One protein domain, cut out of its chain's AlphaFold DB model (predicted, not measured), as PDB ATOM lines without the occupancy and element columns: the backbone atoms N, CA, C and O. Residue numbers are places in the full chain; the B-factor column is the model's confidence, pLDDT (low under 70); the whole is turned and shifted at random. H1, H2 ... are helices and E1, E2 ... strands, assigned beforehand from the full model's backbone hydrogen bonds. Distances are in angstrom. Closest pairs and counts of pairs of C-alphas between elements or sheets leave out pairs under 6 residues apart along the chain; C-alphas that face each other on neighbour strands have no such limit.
ATOM      1  N   GLU A   3     -23.569 -14.882  20.725       91.94
ATOM      2  CA  GLU A   3     -22.256 -15.471  20.954       91.94
ATOM      3  C   GLU A   3     -22.446 -16.955  21.244       91.94
ATOM      4  O   GLU A   3     -23.326 -17.335  22.022       91.94
ATOM      5  N   VAL A   4     -21.649 -17.792  20.592       93.62
ATOM      6  CA  VAL A   4     -21.746 -19.243  20.672       93.62
ATOM      7  C   VAL A   4     -20.387 -19.810  21.044       93.62
ATOM      8  O   VAL A   4     -19.436 -19.688  20.277       93.62
ATOM      9  N   THR A   5     -20.307 -20.435  22.209       94.81
ATOM     10  CA  THR A   5     -19.120 -21.136  22.698       94.81
ATOM     11  C   THR A   5     -19.313 -22.633  22.501       94.81
ATOM     12  O   THR A   5     -20.385 -23.169  22.803       94.81
ATOM     13  N   ILE A   6     -18.284 -23.298  21.986       94.38
ATOM     14  CA  ILE A   6     -18.263 -24.748  21.809       94.38
ATOM     15  C   ILE A   6     -17.359 -25.349  22.884       94.38
ATOM     16  O   ILE A   6     -16.159 -25.099  22.895       94.38
ATOM     17  N   GLU A   7     -17.931 -26.140  23.784       94.19
ATOM     18  CA  GLU A   7     -17.203 -26.748  24.899       94.19
ATOM     19  C   GLU A   7     -16.975 -28.233  24.623       94.19
ATOM     20  O   GLU A   7     -17.921 -28.980  24.349       94.19
ATOM     21  N   HIS A   8     -15.727 -28.669  24.752       92.69
ATOM     22  CA  HIS A   8     -15.334 -30.071  24.689       92.69
ATOM     23  C   HIS A   8     -14.204 -30.304  25.704       92.69
ATOM     24  O   HIS A   8     -13.309 -29.467  25.797       92.69
ATOM     25  N   PRO A   9     -14.206 -31.410  26.473       88.06
ATOM     26  CA  PRO A   9     -13.203 -31.648  27.516       88.06
ATOM     27  C   PRO A   9     -11.766 -31.769  26.992       88.06
ATOM     28  O   PRO A   9     -10.836 -31.595  27.768       88.06
ATOM     29  N   GLY A  10     -11.592 -32.087  25.707       85.25
ATOM     30  CA  GLY A  10     -10.283 -32.168  25.058       85.25
ATOM     31  C   GLY A  10      -9.831 -30.887  24.355       85.25
ATOM     32  O   GLY A  10      -8.854 -30.937  23.624       85.25
ATOM     33  N   PHE A  11     -10.545 -29.764  24.497       87.50
ATOM     34  CA  PHE A  11     -10.091 -28.482  23.949       87.50
ATOM     35  C   PHE A  11      -9.354 -27.677  25.017       87.50
ATOM     36  O   PHE A  11      -9.887 -27.463  26.105       87.50
ATOM     37  N   ASP A  12      -8.165 -27.179  24.676       81.06
ATOM     38  CA  ASP A  12      -7.416 -26.250  25.532       81.06
ATOM     39  C   ASP A  12      -8.070 -24.859  25.579       81.06
ATOM     40  O   ASP A  12      -8.076 -24.194  26.616       81.06
ATOM     41  N   GLU A  13      -8.657 -24.428  24.460       84.94
ATOM     42  CA  GLU A  13      -9.391 -23.171  24.327       84.94
ATOM     43  C   GLU A  13     -10.774 -23.439  23.724       84.94
ATOM     44  O   GLU A  13     -10.893 -24.090  22.687       84.94
ATOM     45  N   GLU A  14     -11.833 -22.933  24.363       86.62
ATOM     46  CA  GLU A  14     -13.208 -23.074  23.875       86.62
ATOM     47  C   GLU A  14     -13.443 -22.105  22.703       86.62
ATOM     48  O   GLU A  14     -13.496 -20.886  22.921       86.62
ATOM     49  N   PRO A  15     -13.606 -22.582  21.454       88.44
ATOM     50  CA  PRO A  15     -13.752 -21.671  20.335       88.44
ATOM     51  C   PRO A  15     -15.073 -20.898  20.436       88.44
ATOM     52  O   PRO A  15     -16.150 -21.455  20.680       88.44
ATOM     53  N   LEU A  16     -14.961 -19.585  20.235       90.69
ATOM     54  CA  LEU A  16     -16.054 -18.623  20.306       90.69
ATOM     55  C   LEU A  16     -16.432 -18.152  18.901       90.69
ATOM     56  O   LEU A  16     -15.602 -17.632  18.159       90.69
ATOM     57  N   TYR A  17     -17.711 -18.264  18.571       92.06
ATOM     58  CA  TYR A  17     -18.281 -17.822  17.305       92.06
ATOM     59  C   TYR A  17     -19.436 -16.851  17.530       92.06
ATOM     60  O   TYR A  17     -19.990 -16.732  18.620       92.06
ATOM     61  N   SER A  18     -19.830 -16.166  16.465       90.75
ATOM     62  CA  SER A  18     -20.988 -15.283  16.441       90.75
ATOM     63  C   SER A  18     -22.002 -15.727  15.391       90.75
ATOM     64  O   SER A  18     -21.647 -16.184  14.302       90.75
ATOM     65  N   CYS A  19     -23.282 -15.583  15.729       90.44
ATOM     66  CA  CYS A  19     -24.410 -15.821  14.834       90.44
ATOM     67  C   CYS A  19     -25.315 -14.592  14.817       90.44
ATOM     68  O   CYS A  19     -25.820 -14.151  15.852       90.44
ATOM     69  N   LYS A  20     -25.577 -14.039  13.637       87.38
ATOM     70  CA  LYS A  20     -26.428 -12.859  13.466       87.38
ATOM     71  C   LYS A  20     -27.862 -13.120  13.920       87.38
ATOM     72  O   LYS A  20     -28.461 -12.290  14.611       87.38
ATOM     73  N   ASP A  21     -28.391 -14.282  13.556       87.81
ATOM     74  CA  ASP A  21     -29.775 -14.677  13.782       87.81
ATOM     75  C   ASP A  21     -29.918 -16.178  14.088       87.81
ATOM     76  O   ASP A  21     -28.948 -16.935  14.143       87.81
ATOM     77  N   GLY A  22     -31.162 -16.614  14.319       87.12
ATOM     78  CA  GLY A  22     -31.465 -18.020  14.591       87.12
ATOM     79  C   GLY A  22     -31.239 -18.955  13.395       87.12
ATOM     80  O   GLY A  22     -31.101 -20.159  13.588       87.12
ATOM     81  N   GLY A  23     -31.202 -18.429  12.167       89.06
ATOM     82  CA  GLY A  23     -30.867 -19.199  10.974       89.06
ATOM     83  C   GLY A  23     -29.384 -19.560  10.949       89.06
ATOM     84  O   GLY A  23     -29.053 -20.723  10.730       89.06
ATOM     85  N   GLU A  24     -28.512 -18.596  11.244       91.25
ATOM     86  CA  GLU A  24     -27.073 -18.840  11.407       91.25
ATOM     87  C   GLU A  24     -26.776 -19.743  12.607       91.25
ATOM     88  O   GLU A  24     -25.992 -20.679  12.470       91.25
ATOM     89  N   LEU A  25     -27.468 -19.551  13.739       92.88
ATOM     90  CA  LEU A  25     -27.339 -20.441  14.898       92.88
ATOM     91  C   LEU A  25     -27.690 -21.890  14.537       92.88
ATOM     92  O   LEU A  25     -26.980 -22.822  14.909       92.88
ATOM     93  N   ARG A  26     -28.761 -22.093  13.762       93.38
ATOM     94  CA  ARG A  26     -29.133 -23.427  13.282       93.38
ATOM     95  C   ARG A  26     -28.061 -24.021  12.373       93.38
ATOM     96  O   ARG A  26     -27.709 -25.185  12.540       93.38
ATOM     97  N   SER A  27     -27.542 -23.236  11.429       92.88
ATOM     98  CA  SER A  27     -26.457 -23.671  10.540       92.88
ATOM     99  C   SER A  27     -25.203 -24.075  11.319       92.88
ATOM    100  O   SER A  27     -24.584 -25.081  10.968       92.88
ATOM    101  N   LEU A  28     -24.867 -23.339  12.385       94.38
ATOM    102  CA  LEU A  28     -23.764 -23.656  13.292       94.38
ATOM    103  C   LEU A  28     -24.004 -24.990  14.000       94.38
ATOM    104  O   LEU A  28     -23.173 -25.881  13.877       94.38
ATOM    105  N   VAL A  29     -25.149 -25.178  14.663       94.12
ATOM    106  CA  VAL A  29     -25.455 -26.434  15.382       94.12
ATOM    107  C   VAL A  29     -25.434 -27.640  14.433       94.12
ATOM    108  O   VAL A  29     -24.856 -28.679  14.745       94.12
ATOM    109  N   TYR A  30     -25.966 -27.494  13.218       93.94
ATOM    110  CA  TYR A  30     -25.878 -28.529  12.178       93.94
ATOM    111  C   TYR A  30     -24.437 -28.761  11.703       93.94
ATOM    112  O   TYR A  30     -24.078 -29.857  11.277       93.94
ATOM    113  N   GLY A  31     -23.609 -27.718  11.706       92.62
ATOM    114  CA  GLY A  31     -22.177 -27.809  11.449       92.62
ATOM    115  C   GLY A  31     -21.433 -28.591  12.527       92.62
ATOM    116  O   GLY A  31     -20.598 -29.417  12.174       92.62
ATOM    117  N   VAL A  32     -21.796 -28.400  13.796       93.19
ATOM    118  CA  VAL A  32     -21.251 -29.140  14.947       93.19
ATOM    119  C   VAL A  32     -21.614 -30.624  14.882       93.19
ATOM    120  O   VAL A  32     -20.748 -31.468  15.087       93.19
ATOM    121  N   HIS A  33     -22.856 -30.960  14.524       92.94
ATOM    122  CA  HIS A  33     -23.249 -32.348  14.246       92.94
ATOM    123  C   HIS A  33     -22.373 -32.971  13.147       92.94
ATOM    124  O   HIS A  33     -21.749 -34.012  13.342       92.94
ATOM    125  N   ARG A  34     -22.245 -32.277  12.009       92.50
ATOM    126  CA  ARG A  34     -21.428 -32.738  10.876       92.50
ATOM    127  C   ARG A  34     -19.937 -32.855  11.210       92.50
ATOM    128  O   ARG A  34     -19.293 -33.749  10.678       92.50
ATOM    129  N   ALA A  35     -19.395 -31.976  12.054       91.00
ATOM    130  CA  ALA A  35     -17.998 -32.033  12.490       91.00
ATOM    131  C   ALA A  35     -17.696 -33.303  13.303       91.00
ATOM    132  O   ALA A  35     -16.593 -33.821  13.228       91.00
ATOM    133  N   GLN A  36     -18.702 -33.842  13.996       90.62
ATOM    134  CA  GLN A  36     -18.636 -35.119  14.713       90.62
ATOM    135  C   GLN A  36     -18.966 -36.333  13.822       90.62
ATOM    136  O   GLN A  36     -19.163 -37.435  14.325       90.62
ATOM    137  N   GLY A  37     -19.140 -36.142  12.508       89.50
ATOM    138  CA  GLY A  37     -19.591 -37.205  11.602       89.50
ATOM    139  C   GLY A  37     -21.037 -37.666  11.837       89.50
ATOM    140  O   GLY A  37     -21.447 -38.693  11.299       89.50
ATOM    141  N   GLN A  38     -21.827 -36.922  12.617       89.38
ATOM    142  CA  GLN A  38     -23.217 -37.242  12.927       89.38
ATOM    143  C   GLN A  38     -24.146 -36.412  12.039       89.38
ATOM    144  O   GLN A  38     -24.180 -35.187  12.123       89.38
ATOM    145  N   GLU A  39     -24.923 -37.056  11.171       86.00
ATOM    146  CA  GLU A  39     -25.950 -36.354  10.400       86.00
ATOM    147  C   GLU A  39     -27.237 -36.220  11.228       86.00
ATOM    148  O   GLU A  39     -27.651 -37.144  11.928       86.00
ATOM    149  N   VAL A  40     -27.877 -35.051  11.159       88.69
ATOM    150  CA  VAL A  40     -29.153 -34.808  11.844       88.69
ATOM    151  C   VAL A  40     -30.242 -35.626  11.150       88.69
ATOM    152  O   VAL A  40     -30.637 -35.299  10.036       88.69
ATOM    153  N   ALA A  41     -30.729 -36.678  11.811       85.56
ATOM    154  CA  ALA A  41     -31.752 -37.563  11.255       85.56
ATOM    155  C   ALA A  41     -33.176 -36.988  11.378       85.56
ATOM    156  O   ALA A  41     -33.954 -37.063  10.427       85.56
ATOM    157  N   ASP A  42     -33.515 -36.389  12.528       90.44
ATOM    158  CA  ASP A  42     -34.798 -35.711  12.741       90.44
ATOM    159  C   ASP A  42     -34.614 -34.191  12.730       90.44
ATOM    160  O   ASP A  42     -34.258 -33.547  13.720       90.44
ATOM    161  N   HIS A  43     -34.872 -33.592  11.570       91.25
ATOM    162  CA  HIS A  43     -34.787 -32.145  11.407       91.25
ATOM    163  C   HIS A  43     -35.841 -31.383  12.217       91.25
ATOM    164  O   HIS A  43     -35.593 -30.234  12.582       91.25
ATOM    165  N   SER A  44     -37.009 -31.977  12.475       91.06
ATOM    166  CA  SER A  44     -38.095 -31.292  13.181       91.06
ATOM    167  C   SER A  44     -37.756 -31.146  14.658       91.06
ATOM    168  O   SER A  44     -37.889 -30.051  15.208       91.06
ATOM    169  N   GLU A  45     -37.261 -32.224  15.267       91.06
ATOM    170  CA  GLU A  45     -36.765 -32.227  16.643       91.06
ATOM    171  C   GLU A  45     -35.573 -31.276  16.797       91.06
ATOM    172  O   GLU A  45     -35.626 -30.351  17.605       91.06
ATOM    173  N   ALA A  46     -34.570 -31.375  15.917       90.06
ATOM    174  CA  ALA A  46     -33.411 -30.485  15.964       90.06
ATOM    175  C   ALA A  46     -33.794 -28.998  15.840       90.06
ATOM    176  O   ALA A  46     -33.224 -28.135  16.508       90.06
ATOM    177  N   ILE A  47     -34.775 -28.656  14.996       93.31
ATOM    178  CA  ILE A  47     -35.275 -27.276  14.891       93.31
ATOM    179  C   ILE A  47     -35.966 -26.838  16.186       93.31
ATOM    180  O   ILE A  47     -35.804 -25.680  16.588       93.31
ATOM    181  N   ALA A  48     -36.730 -27.722  16.829       93.88
ATOM    182  CA  ALA A  48     -37.384 -27.433  18.100       93.88
ATOM    183  C   ALA A  48     -36.350 -27.182  19.208       93.88
ATOM    184  O   ALA A  48     -36.444 -26.164  19.896       93.88
ATOM    185  N   ASP A  49     -35.317 -28.017  19.302       94.00
ATOM    186  CA  ASP A  49     -34.246 -27.884  20.293       94.00
ATOM    187  C   ASP A  49     -33.437 -26.604  20.112       94.00
ATOM    188  O   ASP A  49     -33.199 -25.873  21.073       94.00
ATOM    189  N   ILE A  50     -33.078 -26.265  18.873       94.06
ATOM    190  CA  ILE A  50     -32.361 -25.020  18.565       94.06
ATOM    191  C   ILE A  50     -33.245 -23.800  18.855       94.06
ATOM    192  O   ILE A  50     -32.766 -22.769  19.332       94.06
ATOM    193  N   SER A  51     -34.552 -23.905  18.607       93.31
ATOM    194  CA  SER A  51     -35.501 -22.840  18.948       93.31
ATOM    195  C   SER A  51     -35.632 -22.670  20.463       93.31
ATOM    196  O   SER A  51     -35.659 -21.536  20.946       93.31
ATOM    197  N   ALA A  52     -35.658 -23.772  21.217       94.19
ATOM    198  CA  ALA A  52     -35.661 -23.761  22.675       94.19
ATOM    199  C   ALA A  52     -34.348 -23.199  23.239       94.19
ATOM    200  O   ALA A  52     -34.383 -22.359  24.134       94.19
ATOM    201  N   LEU A  53     -33.201 -23.587  22.672       94.75
ATOM    202  CA  LEU A  53     -31.878 -23.049  22.991       94.75
ATOM    203  C   LEU A  53     -31.845 -21.527  22.834       94.75
ATOM    204  O   LEU A  53     -31.454 -20.820  23.761       94.75
ATOM    205  N   ARG A  54     -32.310 -21.025  21.683       93.69
ATOM    206  CA  ARG A  54     -32.405 -19.587  21.418       93.69
ATOM    207  C   ARG A  54     -33.314 -18.894  22.427       93.69
ATOM    208  O   ARG A  54     -32.937 -17.877  22.992       93.69
ATOM    209  N   SER A  55     -34.490 -19.466  22.681       94.12
ATOM    210  CA  SER A  55     -35.443 -18.901  23.636       94.12
ATOM    211  C   SER A  55     -34.870 -18.831  25.053       94.12
ATOM    212  O   SER A  55     -35.112 -17.845  25.740       94.12
ATOM    213  N   ARG A  56     -34.108 -19.844  25.493       94.19
ATOM    214  CA  ARG A  56     -33.404 -19.816  26.785       94.19
ATOM    215  C   ARG A  56     -32.349 -18.718  26.813       94.19
ATOM    216  O   ARG A  56     -32.332 -17.935  27.752       94.19
ATOM    217  N   ALA A  57     -31.543 -18.588  25.759       93.25
ATOM    218  CA  ALA A  57     -30.572 -17.500  25.658       93.25
ATOM    219  C   ALA A  57     -31.241 -16.115  25.736       93.25
ATOM    220  O   ALA A  57     -30.755 -15.248  26.455       93.25
ATOM    221  N   ASP A  58     -32.377 -15.920  25.060       91.50
ATOM    222  CA  ASP A  58     -33.107 -14.646  25.056       91.50
ATOM    223  C   ASP A  58     -33.771 -14.319  26.414       91.50
ATOM    224  O   ASP A  58     -33.867 -13.149  26.781       91.50
ATOM    225  N   ILE A  59     -34.256 -15.325  27.153       92.88
ATOM    226  CA  ILE A  59     -35.016 -15.137  28.408       92.88
ATOM    227  C   ILE A  59     -34.109 -15.171  29.642       92.88
ATOM    228  O   ILE A  59     -34.258 -14.358  30.551       92.88
ATOM    229  N   GLU A  60     -33.195 -16.136  29.691       93.62
ATOM    230  CA  GLU A  60     -32.349 -16.444  30.851       93.62
ATOM    231  C   GLU A  60     -30.931 -15.869  30.697       93.62
ATOM    232  O   GLU A  60     -30.121 -15.945  31.617       93.62
ATOM    233  N   GLY A  61     -30.610 -15.291  29.533       90.69
ATOM    234  CA  GLY A  61     -29.290 -14.748  29.203       90.69
ATOM    235  C   GLY A  61     -28.274 -15.805  28.761       90.69
ATOM    236  O   GLY A  61     -27.222 -15.462  28.224       90.69
ATOM    237  N   VAL A  62     -28.578 -17.093  28.942       94.12
ATOM    238  CA  VAL A  62     -27.756 -18.205  28.463       94.12
ATOM    239  C   VAL A  62     -28.629 -19.398  28.093       94.12
ATOM    240  O   VAL A  62     -29.565 -19.759  28.797       94.12
ATOM    241  N   GLY A  63     -28.314 -20.029  26.971       94.88
ATOM    242  CA  GLY A  63     -28.863 -21.313  26.572       94.88
ATOM    243  C   GLY A  63     -27.735 -22.323  26.409       94.88
ATOM    244  O   GLY A  63     -26.667 -21.979  25.914       94.88
ATOM    245  N   VAL A  64     -27.969 -23.571  26.802       95.69
ATOM    246  CA  VAL A  64     -27.041 -24.683  26.553       95.69
ATOM    247  C   VAL A  64     -27.786 -25.795  25.824       95.69
ATOM    248  O   VAL A  64     -28.980 -26.020  26.076       95.69
ATOM    249  N   LEU A  65     -27.102 -26.428  24.877       95.50
ATOM    250  CA  LEU A  65     -27.561 -27.598  24.141       95.50
ATOM    251  C   LEU A  65     -26.411 -28.600  24.032       95.50
ATOM    252  O   LEU A  65     -25.339 -28.259  23.534       95.50
ATOM    253  N   ASP A  66     -26.643 -29.827  24.483       93.88
ATOM    254  CA  ASP A  66     -25.713 -30.936  24.291       93.88
ATOM    255  C   ASP A  66     -25.861 -31.486  22.863       93.88
ATOM    256  O   ASP A  66     -26.963 -31.794  22.408       93.88
ATOM    257  N   VAL A  67     -24.745 -31.588  22.143       91.25
ATOM    258  CA  VAL A  67     -24.667 -32.036  20.749       91.25
ATOM    259  C   VAL A  67     -23.579 -33.100  20.653       91.25
ATOM    260  O   VAL A  67     -22.412 -32.789  20.421       91.25
ATOM    261  N   GLY A  68     -23.955 -34.363  20.847       88.38
ATOM    262  CA  GLY A  68     -22.998 -35.471  20.864       88.38
ATOM    263  C   GLY A  68     -22.021 -35.355  22.038       88.38
ATOM    264  O   GLY A  68     -22.446 -35.347  23.192       88.38
ATOM    265  N   ALA A  69     -20.722 -35.270  21.747       87.06
ATOM    266  CA  ALA A  69     -19.654 -35.104  22.739       87.06
ATOM    267  C   ALA A  69     -19.424 -33.639  23.160       87.06
ATOM    268  O   ALA A  69     -18.651 -33.361  24.076       87.06
ATOM    269  N   VAL A  70     -20.089 -32.696  22.491       92.69
ATOM    270  CA  VAL A  70     -19.830 -31.259  22.589       92.69
ATOM    271  C   VAL A  70     -21.011 -30.539  23.234       92.69
ATOM    272  O   VAL A  70     -22.165 -30.892  22.992       92.69
ATOM    273  N   LYS A  71     -20.751 -29.475  23.999       95.44
ATOM    274  CA  LYS A  71     -21.803 -28.564  24.480       95.44
ATOM    275  C   LYS A  71     -21.766 -27.254  23.719       95.44
ATOM    276  O   LYS A  71     -20.729 -26.606  23.623       95.44
ATOM    277  N   VAL A  72     -22.917 -26.847  23.201       95.38
ATOM    278  CA  VAL A  72     -23.099 -25.563  22.527       95.38
ATOM    279  C   VAL A  72     -23.759 -24.601  23.505       95.38
ATOM    280  O   VAL A  72     -24.943 -24.734  23.829       95.38
ATOM    281  N   ARG A  73     -22.993 -23.620  23.977       96.19
ATOM    282  CA  ARG A  73     -23.467 -22.553  24.860       96.19
ATOM    283  C   ARG A  73     -23.722 -21.298  24.043       96.19
ATOM    284  O   ARG A  73     -22.865 -20.860  23.290       96.19
ATOM    285  N   VAL A  74     -24.893 -20.704  24.212       95.12
ATOM    286  CA  VAL A  74     -25.360 -19.539  23.459       95.12
ATOM    287  C   VAL A  74     -25.711 -18.419  24.423       95.12
ATOM    288  O   VAL A  74     -26.448 -18.638  25.382       95.12
ATOM    289  N   LYS A  75     -25.231 -17.208  24.151       93.69
ATOM    290  CA  LYS A  75     -25.595 -15.983  24.874       93.69
ATOM    291  C   LYS A  75     -26.016 -14.899  23.882       93.69
ATOM    292  O   LYS A  75     -25.487 -14.875  22.770       93.69
ATOM    293  N   PRO A  76     -26.950 -13.998  24.224       90.19
ATOM    294  CA  PRO A  76     -27.180 -12.800  23.425       90.19
ATOM    295  C   PRO A  76     -25.888 -11.978  23.336       90.19
ATOM    296  O   PRO A  76     -25.253 -11.719  24.354       90.19
ATOM    297  N   ALA A  77     -25.494 -11.578  22.129       82.75
ATOM    298  CA  ALA A  77     -24.329 -10.716  21.951       82.75
ATOM    299  C   ALA A  77     -24.681  -9.281  22.370       82.75
ATOM    300  O   ALA A  77     -25.669  -8.729  21.878       82.75
ATOM    301  N   GLU A  78     -23.872  -8.669  23.236       69.56
ATOM    302  CA  GLU A  78     -24.111  -7.294  23.706       69.56
ATOM    303  C   GLU A  78     -23.931  -6.247  22.591       69.56
ATOM    304  O   GLU A  78     -24.633  -5.237  22.561       69.56
ATOM    305  N   TYR A  79     -23.037  -6.509  21.629       63.19
ATOM    306  CA  TYR A  79     -22.657  -5.577  20.560       63.19
ATOM    307  C   TYR A  79     -22.476  -6.322  19.233       63.19
ATOM    308  O   TYR A  79     -22.088  -7.485  19.265       63.19
ATOM    309  N   GLY A  80     -22.775  -5.650  18.106       66.94
ATOM    310  CA  GLY A  80     -22.945  -6.199  16.744       66.94
ATOM    311  C   GLY A  80     -21.776  -7.009  16.152       66.94
ATOM    312  O   GLY A  80     -21.137  -7.796  16.826       66.94
ATOM    313  N   ASP A  81     -21.479  -6.870  14.856       64.81
ATOM    314  CA  ASP A  81     -20.499  -7.744  14.166       64.81
ATOM    315  C   ASP A  81     -19.033  -7.625  14.671       64.81
ATOM    316  O   ASP A  81     -18.155  -8.352  14.202       64.81
ATOM    317  N   TRP A  82     -18.756  -6.733  15.628       63.38
ATOM    318  CA  TRP A  82     -17.424  -6.424  16.152       63.38
ATOM    319  C   TRP A  82     -17.321  -6.745  17.645       63.38
ATOM    320  O   TRP A  82     -18.251  -6.476  18.410       63.38
ATOM    321  N   ALA A  83     -16.180  -7.303  18.049       65.50
ATOM    322  CA  ALA A  83     -15.770  -7.398  19.445       65.50
ATOM    323  C   ALA A  83     -14.717  -6.312  19.705       65.50
ATOM    324  O   ALA A  83     -13.729  -6.214  18.976       65.50
ATOM    325  N   CYS A  84     -14.951  -5.468  20.708       64.69
ATOM    326  CA  CYS A  84     -14.015  -4.437  21.150       64.69
ATOM    327  C   CYS A  84     -14.127  -4.259  22.668       64.69
ATOM    328  O   CYS A  84     -15.240  -4.193  23.192       64.69
ATOM    329  N   GLU A  85     -12.994  -4.148  23.360       59.22
ATOM    330  CA  GLU A  85     -12.964  -3.878  24.807       59.22
ATOM    331  C   GLU A  85     -12.883  -2.371  25.112       59.22
ATOM    332  O   GLU A  85     -13.361  -1.921  26.150       59.22
ATOM    333  N   GLY A  86     -12.321  -1.567  24.199       52.38
ATOM    334  CA  GLY A  86     -11.961  -0.169  24.460       52.38
ATOM    335  C   GLY A  86     -12.870   0.901  23.859       52.38
ATOM    336  O   GLY A  86     -12.370   1.963  23.486       52.38
ATOM    337  N   HIS A  87     -14.174   0.643  23.717       59.22
ATOM    338  CA  HIS A  87     -15.143   1.658  23.285       59.22
ATOM    339  C   HIS A  87     -16.076   2.041  24.432       59.22
ATOM    340  O   HIS A  87     -16.809   1.200  24.943       59.22
ATOM    341  N   GLU A  88     -16.136   3.331  24.772       53.50
ATOM    342  CA  GLU A  88     -17.191   3.842  25.665       53.50
ATOM    343  C   GLU A  88     -18.569   3.863  24.966       53.50
ATOM    344  O   GLU A  88     -19.602   3.918  25.629       53.50
ATOM    345  N   SER A  89     -18.601   3.827  23.624       58.66
ATOM    346  CA  SER A  89     -19.826   3.825  22.813       58.66
ATOM    347  C   SER A  89     -19.586   3.307  21.385       58.66
ATOM    348  O   SER A  89     -18.518   3.507  20.805       58.66
ATOM    349  N   LEU A  90     -20.623   2.717  20.776       55.66
ATOM    350  CA  LEU A  90     -20.649   2.232  19.383       55.66
ATOM    351  C   LEU A  90     -20.479   3.338  18.319       55.66
ATOM    352  O   LEU A  90     -20.310   3.027  17.143       55.66
ATOM    353  N   TYR A  91     -20.546   4.615  18.710       57.12
ATOM    354  CA  TYR A  91     -20.425   5.770  17.808       57.12
ATOM    355  C   TYR A  91     -19.004   6.352  17.720       57.12
ATOM    356  O   TYR A  91     -18.796   7.371  17.050       57.12
ATOM    357  N   ALA A  92     -18.016   5.717  18.363       54.69
ATOM    358  CA  ALA A  92     -16.616   6.110  18.251       54.69
ATOM    359  C   ALA A  92     -16.187   6.175  16.770       54.69
ATOM    360  O   ALA A  92     -16.278   5.193  16.036       54.69
ATOM    361  N   GLY A  93     -15.756   7.358  16.314       53.88
ATOM    362  CA  GLY A  93     -15.328   7.596  14.928       53.88
ATOM    363  C   GLY A  93     -16.395   8.138  13.962       53.88
ATOM    364  O   GLY A  93     -16.048   8.482  12.834       53.88
ATOM    365  N   LEU A  94     -17.657   8.306  14.383       57.41
ATOM    366  CA  LEU A  94     -18.727   8.930  13.575       57.41
ATOM    367  C   LEU A  94     -18.949  10.426  13.886       57.41
ATOM    368  O   LEU A  94     -20.018  10.973  13.622       57.41
ATOM    369  N   GLY A  95     -17.927  11.105  14.416       53.81
ATOM    370  CA  GLY A  95     -17.951  12.545  14.712       53.81
ATOM    371  C   GLY A  95     -18.166  12.906  16.185       53.81
ATOM    372  O   GLY A  95     -18.115  14.087  16.523       53.81
ATOM    373  N   GLU A  96     -18.344  11.919  17.066       54.78
ATOM    374  CA  GLU A  96     -18.311  12.107  18.520       54.78
ATOM    375  C   GLU A  96     -16.895  11.888  19.080       54.78
ATOM    376  O   GLU A  96     -16.127  11.067  18.573       54.78
ATOM    377  N   SER A  97     -16.543  12.620  20.142       54.25
ATOM    378  CA  SER A  97     -15.262  12.519  20.855       54.25
ATOM    379  C   SER A  97     -15.231  11.305  21.790       54.25
ATOM    380  O   SER A  97     -15.022  11.454  22.993       54.25
ATOM    381  N   VAL A  98     -15.507  10.122  21.251       59.34
ATOM    382  CA  VAL A  98     -15.468   8.859  21.994       59.34
ATOM    383  C   VAL A  98     -14.141   8.160  21.721       59.34
ATOM    384  O   VAL A  98     -13.672   8.141  20.581       59.34
ATOM    385  N   MET A  99     -13.531   7.594  22.760       59.00
ATOM    386  CA  MET A  99     -12.267   6.869  22.641       59.00
ATOM    387  C   MET A  99     -12.479   5.507  21.959       59.00
ATOM    388  O   MET A  99     -13.430   4.789  22.264       59.00
ATOM    389  N   CYS A 100     -11.571   5.175  21.040       68.19
ATOM    390  CA  CYS A 100     -11.390   3.858  20.435       68.19
ATOM    391  C   CYS A 100      -9.903   3.520  20.565       68.19
ATOM    392  O   CYS A 100      -9.053   4.289  20.112       68.19
ATOM    393  N   ASP A 101      -9.583   2.400  21.203       70.00
ATOM    394  CA  ASP A 101      -8.204   1.948  21.427       70.00
ATOM    395  C   ASP A 101      -7.618   1.141  20.254       70.00
ATOM    396  O   ASP A 101      -6.458   0.733  20.294       70.00
ATOM    397  N   GLY A 102      -8.404   0.921  19.195       67.44
ATOM    398  CA  GLY A 102      -8.003   0.138  18.029       67.44
ATOM    399  C   GLY A 102      -8.081  -1.383  18.212       67.44
ATOM    400  O   GLY A 102      -7.655  -2.100  17.313       67.44
ATOM    401  N   SER A 103      -8.650  -1.888  19.314       72.75
ATOM    402  CA  SER A 103      -8.809  -3.333  19.582       72.75
ATOM    403  C   SER A 103      -9.937  -4.012  18.789       72.75
ATOM    404  O   SER A 103     -10.182  -5.204  18.956       72.75
ATOM    405  N   CYS A 104     -10.634  -3.274  17.921       69.50
ATOM    406  CA  CYS A 104     -11.754  -3.790  17.137       69.50
ATOM    407  C   CYS A 104     -11.351  -4.952  16.233       69.50
ATOM    408  O   CYS A 104     -10.665  -4.759  15.226       69.50
ATOM    409  N   VAL A 105     -11.888  -6.133  16.524       72.50
ATOM    410  CA  VAL A 105     -11.771  -7.306  15.659       72.50
ATOM    411  C   VAL A 105     -13.146  -7.771  15.197       72.50
ATOM    412  O   VAL A 105     -14.143  -7.672  15.921       72.50
ATOM    413  N   VAL A 106     -13.210  -8.251  13.954       74.12
ATOM    414  CA  VAL A 106     -14.424  -8.882  13.425       74.12
ATOM    415  C   VAL A 106     -14.691 -10.125  14.259       74.12
ATOM    416  O   VAL A 106     -13.783 -10.933  14.471       74.12
ATOM    417  N   ARG A 107     -15.929 -10.292  14.725       78.50
ATOM    418  CA  ARG A 107     -16.287 -11.487  15.486       78.50
ATOM    419  C   ARG A 107     -16.136 -12.730  14.604       78.50
ATOM    420  O   ARG A 107     -16.624 -12.717  13.468       78.50
ATOM    421  N   PRO A 108     -15.517 -13.811  15.109       84.12
ATOM    422  CA  PRO A 108     -15.403 -15.052  14.358       84.12
ATOM    423  C   PRO A 108     -16.795 -15.550  13.969       84.12
ATOM    424  O   PRO A 108     -17.733 -15.507  14.772       84.12
ATOM    425  N   ARG A 109     -16.951 -16.016  12.732       87.56
ATOM    426  CA  ARG A 109     -18.182 -16.655  12.256       87.56
ATOM    427  C   ARG A 109     -17.935 -18.139  12.072       87.56
ATOM    428  O   ARG A 109     -16.820 -18.555  11.785       87.56
ATOM    429  N   PHE A 110     -18.991 -18.930  12.216       89.31
ATOM    430  CA  PHE A 110     -18.913 -20.357  11.944       89.31
ATOM    431  C   PHE A 110     -19.124 -20.614  10.450       89.31
ATOM    432  O   PHE A 110     -20.246 -20.820   9.982       89.31
ATOM    433  N   ASP A 111     -18.042 -20.526   9.688       88.88
ATOM    434  CA  ASP A 111     -18.018 -20.827   8.263       88.88
ATOM    435  C   ASP A 111     -17.487 -22.246   7.986       88.88
ATOM    436  O   ASP A 111     -17.388 -23.099   8.871       88.88
ATOM    437  N   ARG A 112     -17.191 -22.534   6.716       87.88
ATOM    438  CA  ARG A 112     -16.662 -23.836   6.308       87.88
ATOM    439  C   ARG A 112     -15.280 -24.114   6.906       87.88
ATOM    440  O   ARG A 112     -14.996 -25.271   7.198       87.88
ATOM    441  N   GLU A 113     -14.431 -23.101   7.044       90.12
ATOM    442  CA  GLU A 113     -13.083 -23.267   7.593       90.12
ATOM    443  C   GLU A 113     -13.166 -23.554   9.091       90.12
ATOM    444  O   GLU A 113     -12.574 -24.529   9.547       90.12
ATOM    445  N   ALA A 114     -14.007 -22.812   9.818       89.75
ATOM    446  CA  ALA A 114     -14.320 -23.085  11.220       89.75
ATOM    447  C   ALA A 114     -14.889 -24.497  11.427       89.75
ATOM    448  O   ALA A 114     -14.532 -25.187  12.378       89.75
ATOM    449  N   GLN A 115     -15.743 -24.964  10.510       90.81
ATOM    450  CA  GLN A 115     -16.279 -26.320  10.572       90.81
ATOM    451  C   GLN A 115     -15.191 -27.393  10.402       90.81
ATOM    452  O   GLN A 115     -15.210 -28.392  11.116       90.81
ATOM    453  N   ILE A 116     -14.268 -27.207   9.454       91.12
ATOM    454  CA  ILE A 116     -13.148 -28.135   9.238       91.12
ATOM    455  C   ILE A 116     -12.214 -28.115  10.449       91.12
ATOM    456  O   ILE A 116     -11.839 -29.175  10.933       91.12
ATOM    457  N   ALA A 117     -11.892 -26.928  10.966       91.75
ATOM    458  CA  ALA A 117     -11.058 -26.772  12.152       91.75
ATOM    459  C   ALA A 117     -11.675 -27.469  13.373       91.75
ATOM    460  O   ALA A 117     -10.972 -28.175  14.085       91.75
ATOM    461  N   LEU A 118     -12.990 -27.339  13.574       92.75
ATOM    462  CA  LEU A 118     -13.690 -28.046  14.643       92.75
ATOM    463  C   LEU A 118     -13.624 -29.569  14.467       92.75
ATOM    464  O   LEU A 118     -13.419 -30.274  15.446       92.75
ATOM    465  N   ALA A 119     -13.796 -30.078  13.245       93.00
ATOM    466  CA  ALA A 119     -13.707 -31.515  12.982       93.00
ATOM    467  C   ALA A 119     -12.306 -32.064  13.296       93.00
ATOM    468  O   ALA A 119     -12.197 -33.101  13.938       93.00
ATOM    469  N   LEU A 120     -11.251 -31.342  12.899       92.00
ATOM    470  CA  LEU A 120      -9.866 -31.704  13.217       92.00
ATOM    471  C   LEU A 120      -9.600 -31.658  14.724       92.00
ATOM    472  O   LEU A 120      -9.058 -32.604  15.270       92.00
ATOM    473  N   ALA A 121     -10.053 -30.607  15.413       92.19
ATOM    474  CA  ALA A 121      -9.876 -30.492  16.858       92.19
ATOM    475  C   ALA A 121     -10.575 -31.627  17.629       92.19
ATOM    476  O   ALA A 121     -10.080 -32.071  18.662       92.19
ATOM    477  N   LEU A 122     -11.734 -32.091  17.150       92.31
ATOM    478  CA  LEU A 122     -12.438 -33.228  17.746       92.31
ATOM    479  C   LEU A 122     -11.704 -34.552  17.508       92.31
ATOM    480  O   LEU A 122     -11.611 -35.346  18.439       92.31
ATOM    481  N   ASP A 123     -11.174 -34.763  16.303       91.38
ATOM    482  CA  ASP A 123     -10.361 -35.937  15.954       91.38
ATOM    483  C   ASP A 123      -9.072 -35.986  16.792       91.38
ATOM    484  O   ASP A 123      -8.765 -37.003  17.411       91.38
ATOM    485  N   ASP A 124      -8.379 -34.850  16.922       91.69
ATOM    486  CA  ASP A 124      -7.186 -34.708  17.763       91.69
ATOM    487  C   ASP A 124      -7.496 -35.023  19.234       91.69
ATOM    488  O   ASP A 124      -6.785 -35.800  19.875       91.69
ATOM    489  N   ALA A 125      -8.597 -34.475  19.757       90.62
ATOM    490  CA  ALA A 125      -9.034 -34.721  21.127       90.62
ATOM    491  C   ALA A 125      -9.416 -36.192  21.375       90.62
ATOM    492  O   ALA A 125      -9.178 -36.715  22.467       90.62
ATOM    493  N   GLU A 126     -10.012 -36.868  20.389       91.50
ATOM    494  CA  GLU A 126     -10.313 -38.301  20.460       91.50
ATOM    495  C   GLU A 126      -9.027 -39.140  20.453       91.50
ATOM    496  O   GLU A 126      -8.869 -40.042  21.285       91.50
ATOM    497  N   LEU A 127      -8.079 -38.810  19.569       90.12
ATOM    498  CA  LEU A 127      -6.778 -39.468  19.498       90.12
ATOM    499  C   LEU A 127      -6.027 -39.345  20.821       90.12
ATOM    500  O   LEU A 127      -5.619 -40.369  21.373       90.12
ATOM    501  N   ASP A 128      -5.918 -38.140  21.372       89.00
ATOM    502  CA  ASP A 128      -5.248 -37.903  22.650       89.00
ATOM    503  C   ASP A 128      -5.941 -38.657  23.800       89.00
ATOM    504  O   ASP A 128      -5.278 -39.302  24.618       89.00
ATOM    505  N   ALA A 129      -7.279 -38.678  23.834       89.75
ATOM    506  CA  ALA A 129      -8.039 -39.425  24.840       89.75
ATOM    507  C   ALA A 129      -7.830 -40.948  24.747       89.75
ATOM    508  O   ALA A 129      -7.885 -41.647  25.763       89.75
ATOM    509  N   SER A 130      -7.574 -41.469  23.545       90.25
ATOM    510  CA  SER A 130      -7.272 -42.886  23.308       90.25
ATOM    511  C   SER A 130      -5.812 -43.271  23.604       90.25
ATOM    512  O   SER A 130      -5.464 -44.452  23.526       90.25
ATOM    513  N   GLY A 131      -4.963 -42.301  23.970       86.44
ATOM    514  CA  GLY A 131      -3.524 -42.482  24.175       86.44
ATOM    515  C   GLY A 131      -2.697 -42.404  22.889       86.44
ATOM    516  O   GLY A 131      -1.546 -42.833  22.887       86.44
TER     517      GLY A 131
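AT A GLANCE: This is residues 3 to 131 of the 167 residues of an uncharacterized protein of Streptomyces sp. AJS327 (UniProt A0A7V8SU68). A small, strongly twisted sheet of four strands has two helices, H1 and H2, over one face and no named helix over the other; a third helix, H3, packs on the end of H1, off the sheet. At the opposite end of the long axis a loop within residues 77 to 111 reaches far out and folds back, making much of the length. The printed part has 129 residues with three named helices and four named strands, in the order E1 E2 H1 H2 E3 E4 H3; the sheet runs E2 E1 E4 E3, antiparallel throughout, and the class is mixed, helices and strands. The whole is only just loose, close to compact, with a radius of gyration of the C-alphas of 16.8 A, and spans 54 by 35 by 24 A.

IN THESE COORDINATES: In the sheet, E1 is residues 3 to 7, beginning at C-alpha 3 (-22.256, -15.471, 20.954), E2 is residues 16 to 19, E3 is residues 63 to 67, and E4, residues 70 to 76, is the longest strand at 19.9 A. H1 is residues 22 to 35, 19.5 A. H2 is residues 43 to 60, 25.1 A, from C-alpha 43 (-34.787, -32.145, 11.407). H3 is residues 112 to 129, 25.7 A, ending at C-alpha 129 (-8.039, -39.425, 24.840).

HOW THE PARTS SIT: The inner strands E1 and E4 are antiparallel at 161 degrees, with N 5 and O 73 at 2.8 A. E1 and the edge strand E2 form a hairpin, with N 4 and O 17 at 2.8 A. E3 and E4 form another, with N 65 and O 72 at 2.9 A. H1 and H2 are on the same face, giving two layers, helices on one face of a sheet. H1 is over E1 and E4 at a height over the sheet of 8.8 A, along the strands, at 13 degrees to E4 on the local plane. H2 is over E3 and only just stands up from the sheet, rising 41 degrees. H2, with residues 47 to 54 alone, touches H1 at a steep tilt of 59 degrees, opposite ways; the closest C-alphas, of Arg 26 and Ile 50, are 6.4 A apart. H3 is not on the sheet; its residues 115 to 122 touch residues 31 to 35 of H1, the closest C-alphas being those of Ala 35 and Ala 119, 4.4 A. H2 and H3 are apart. In H1, H2 and H3 every O i to N i+4 pair is within hydrogen-bond range.

THE WHOLE: The C-alphas farthest apart, of Gly 95 and Gly 131, are 57.7 A apart. The printed part has no cut. The link E4 to H3 is long, 35 residues; within it residues 82 to 83 pair with 105 to 106, antiparallel. Mean pLDDT of the printed part is 84.5; residues 78 to 100, 102 and 104 are under 70.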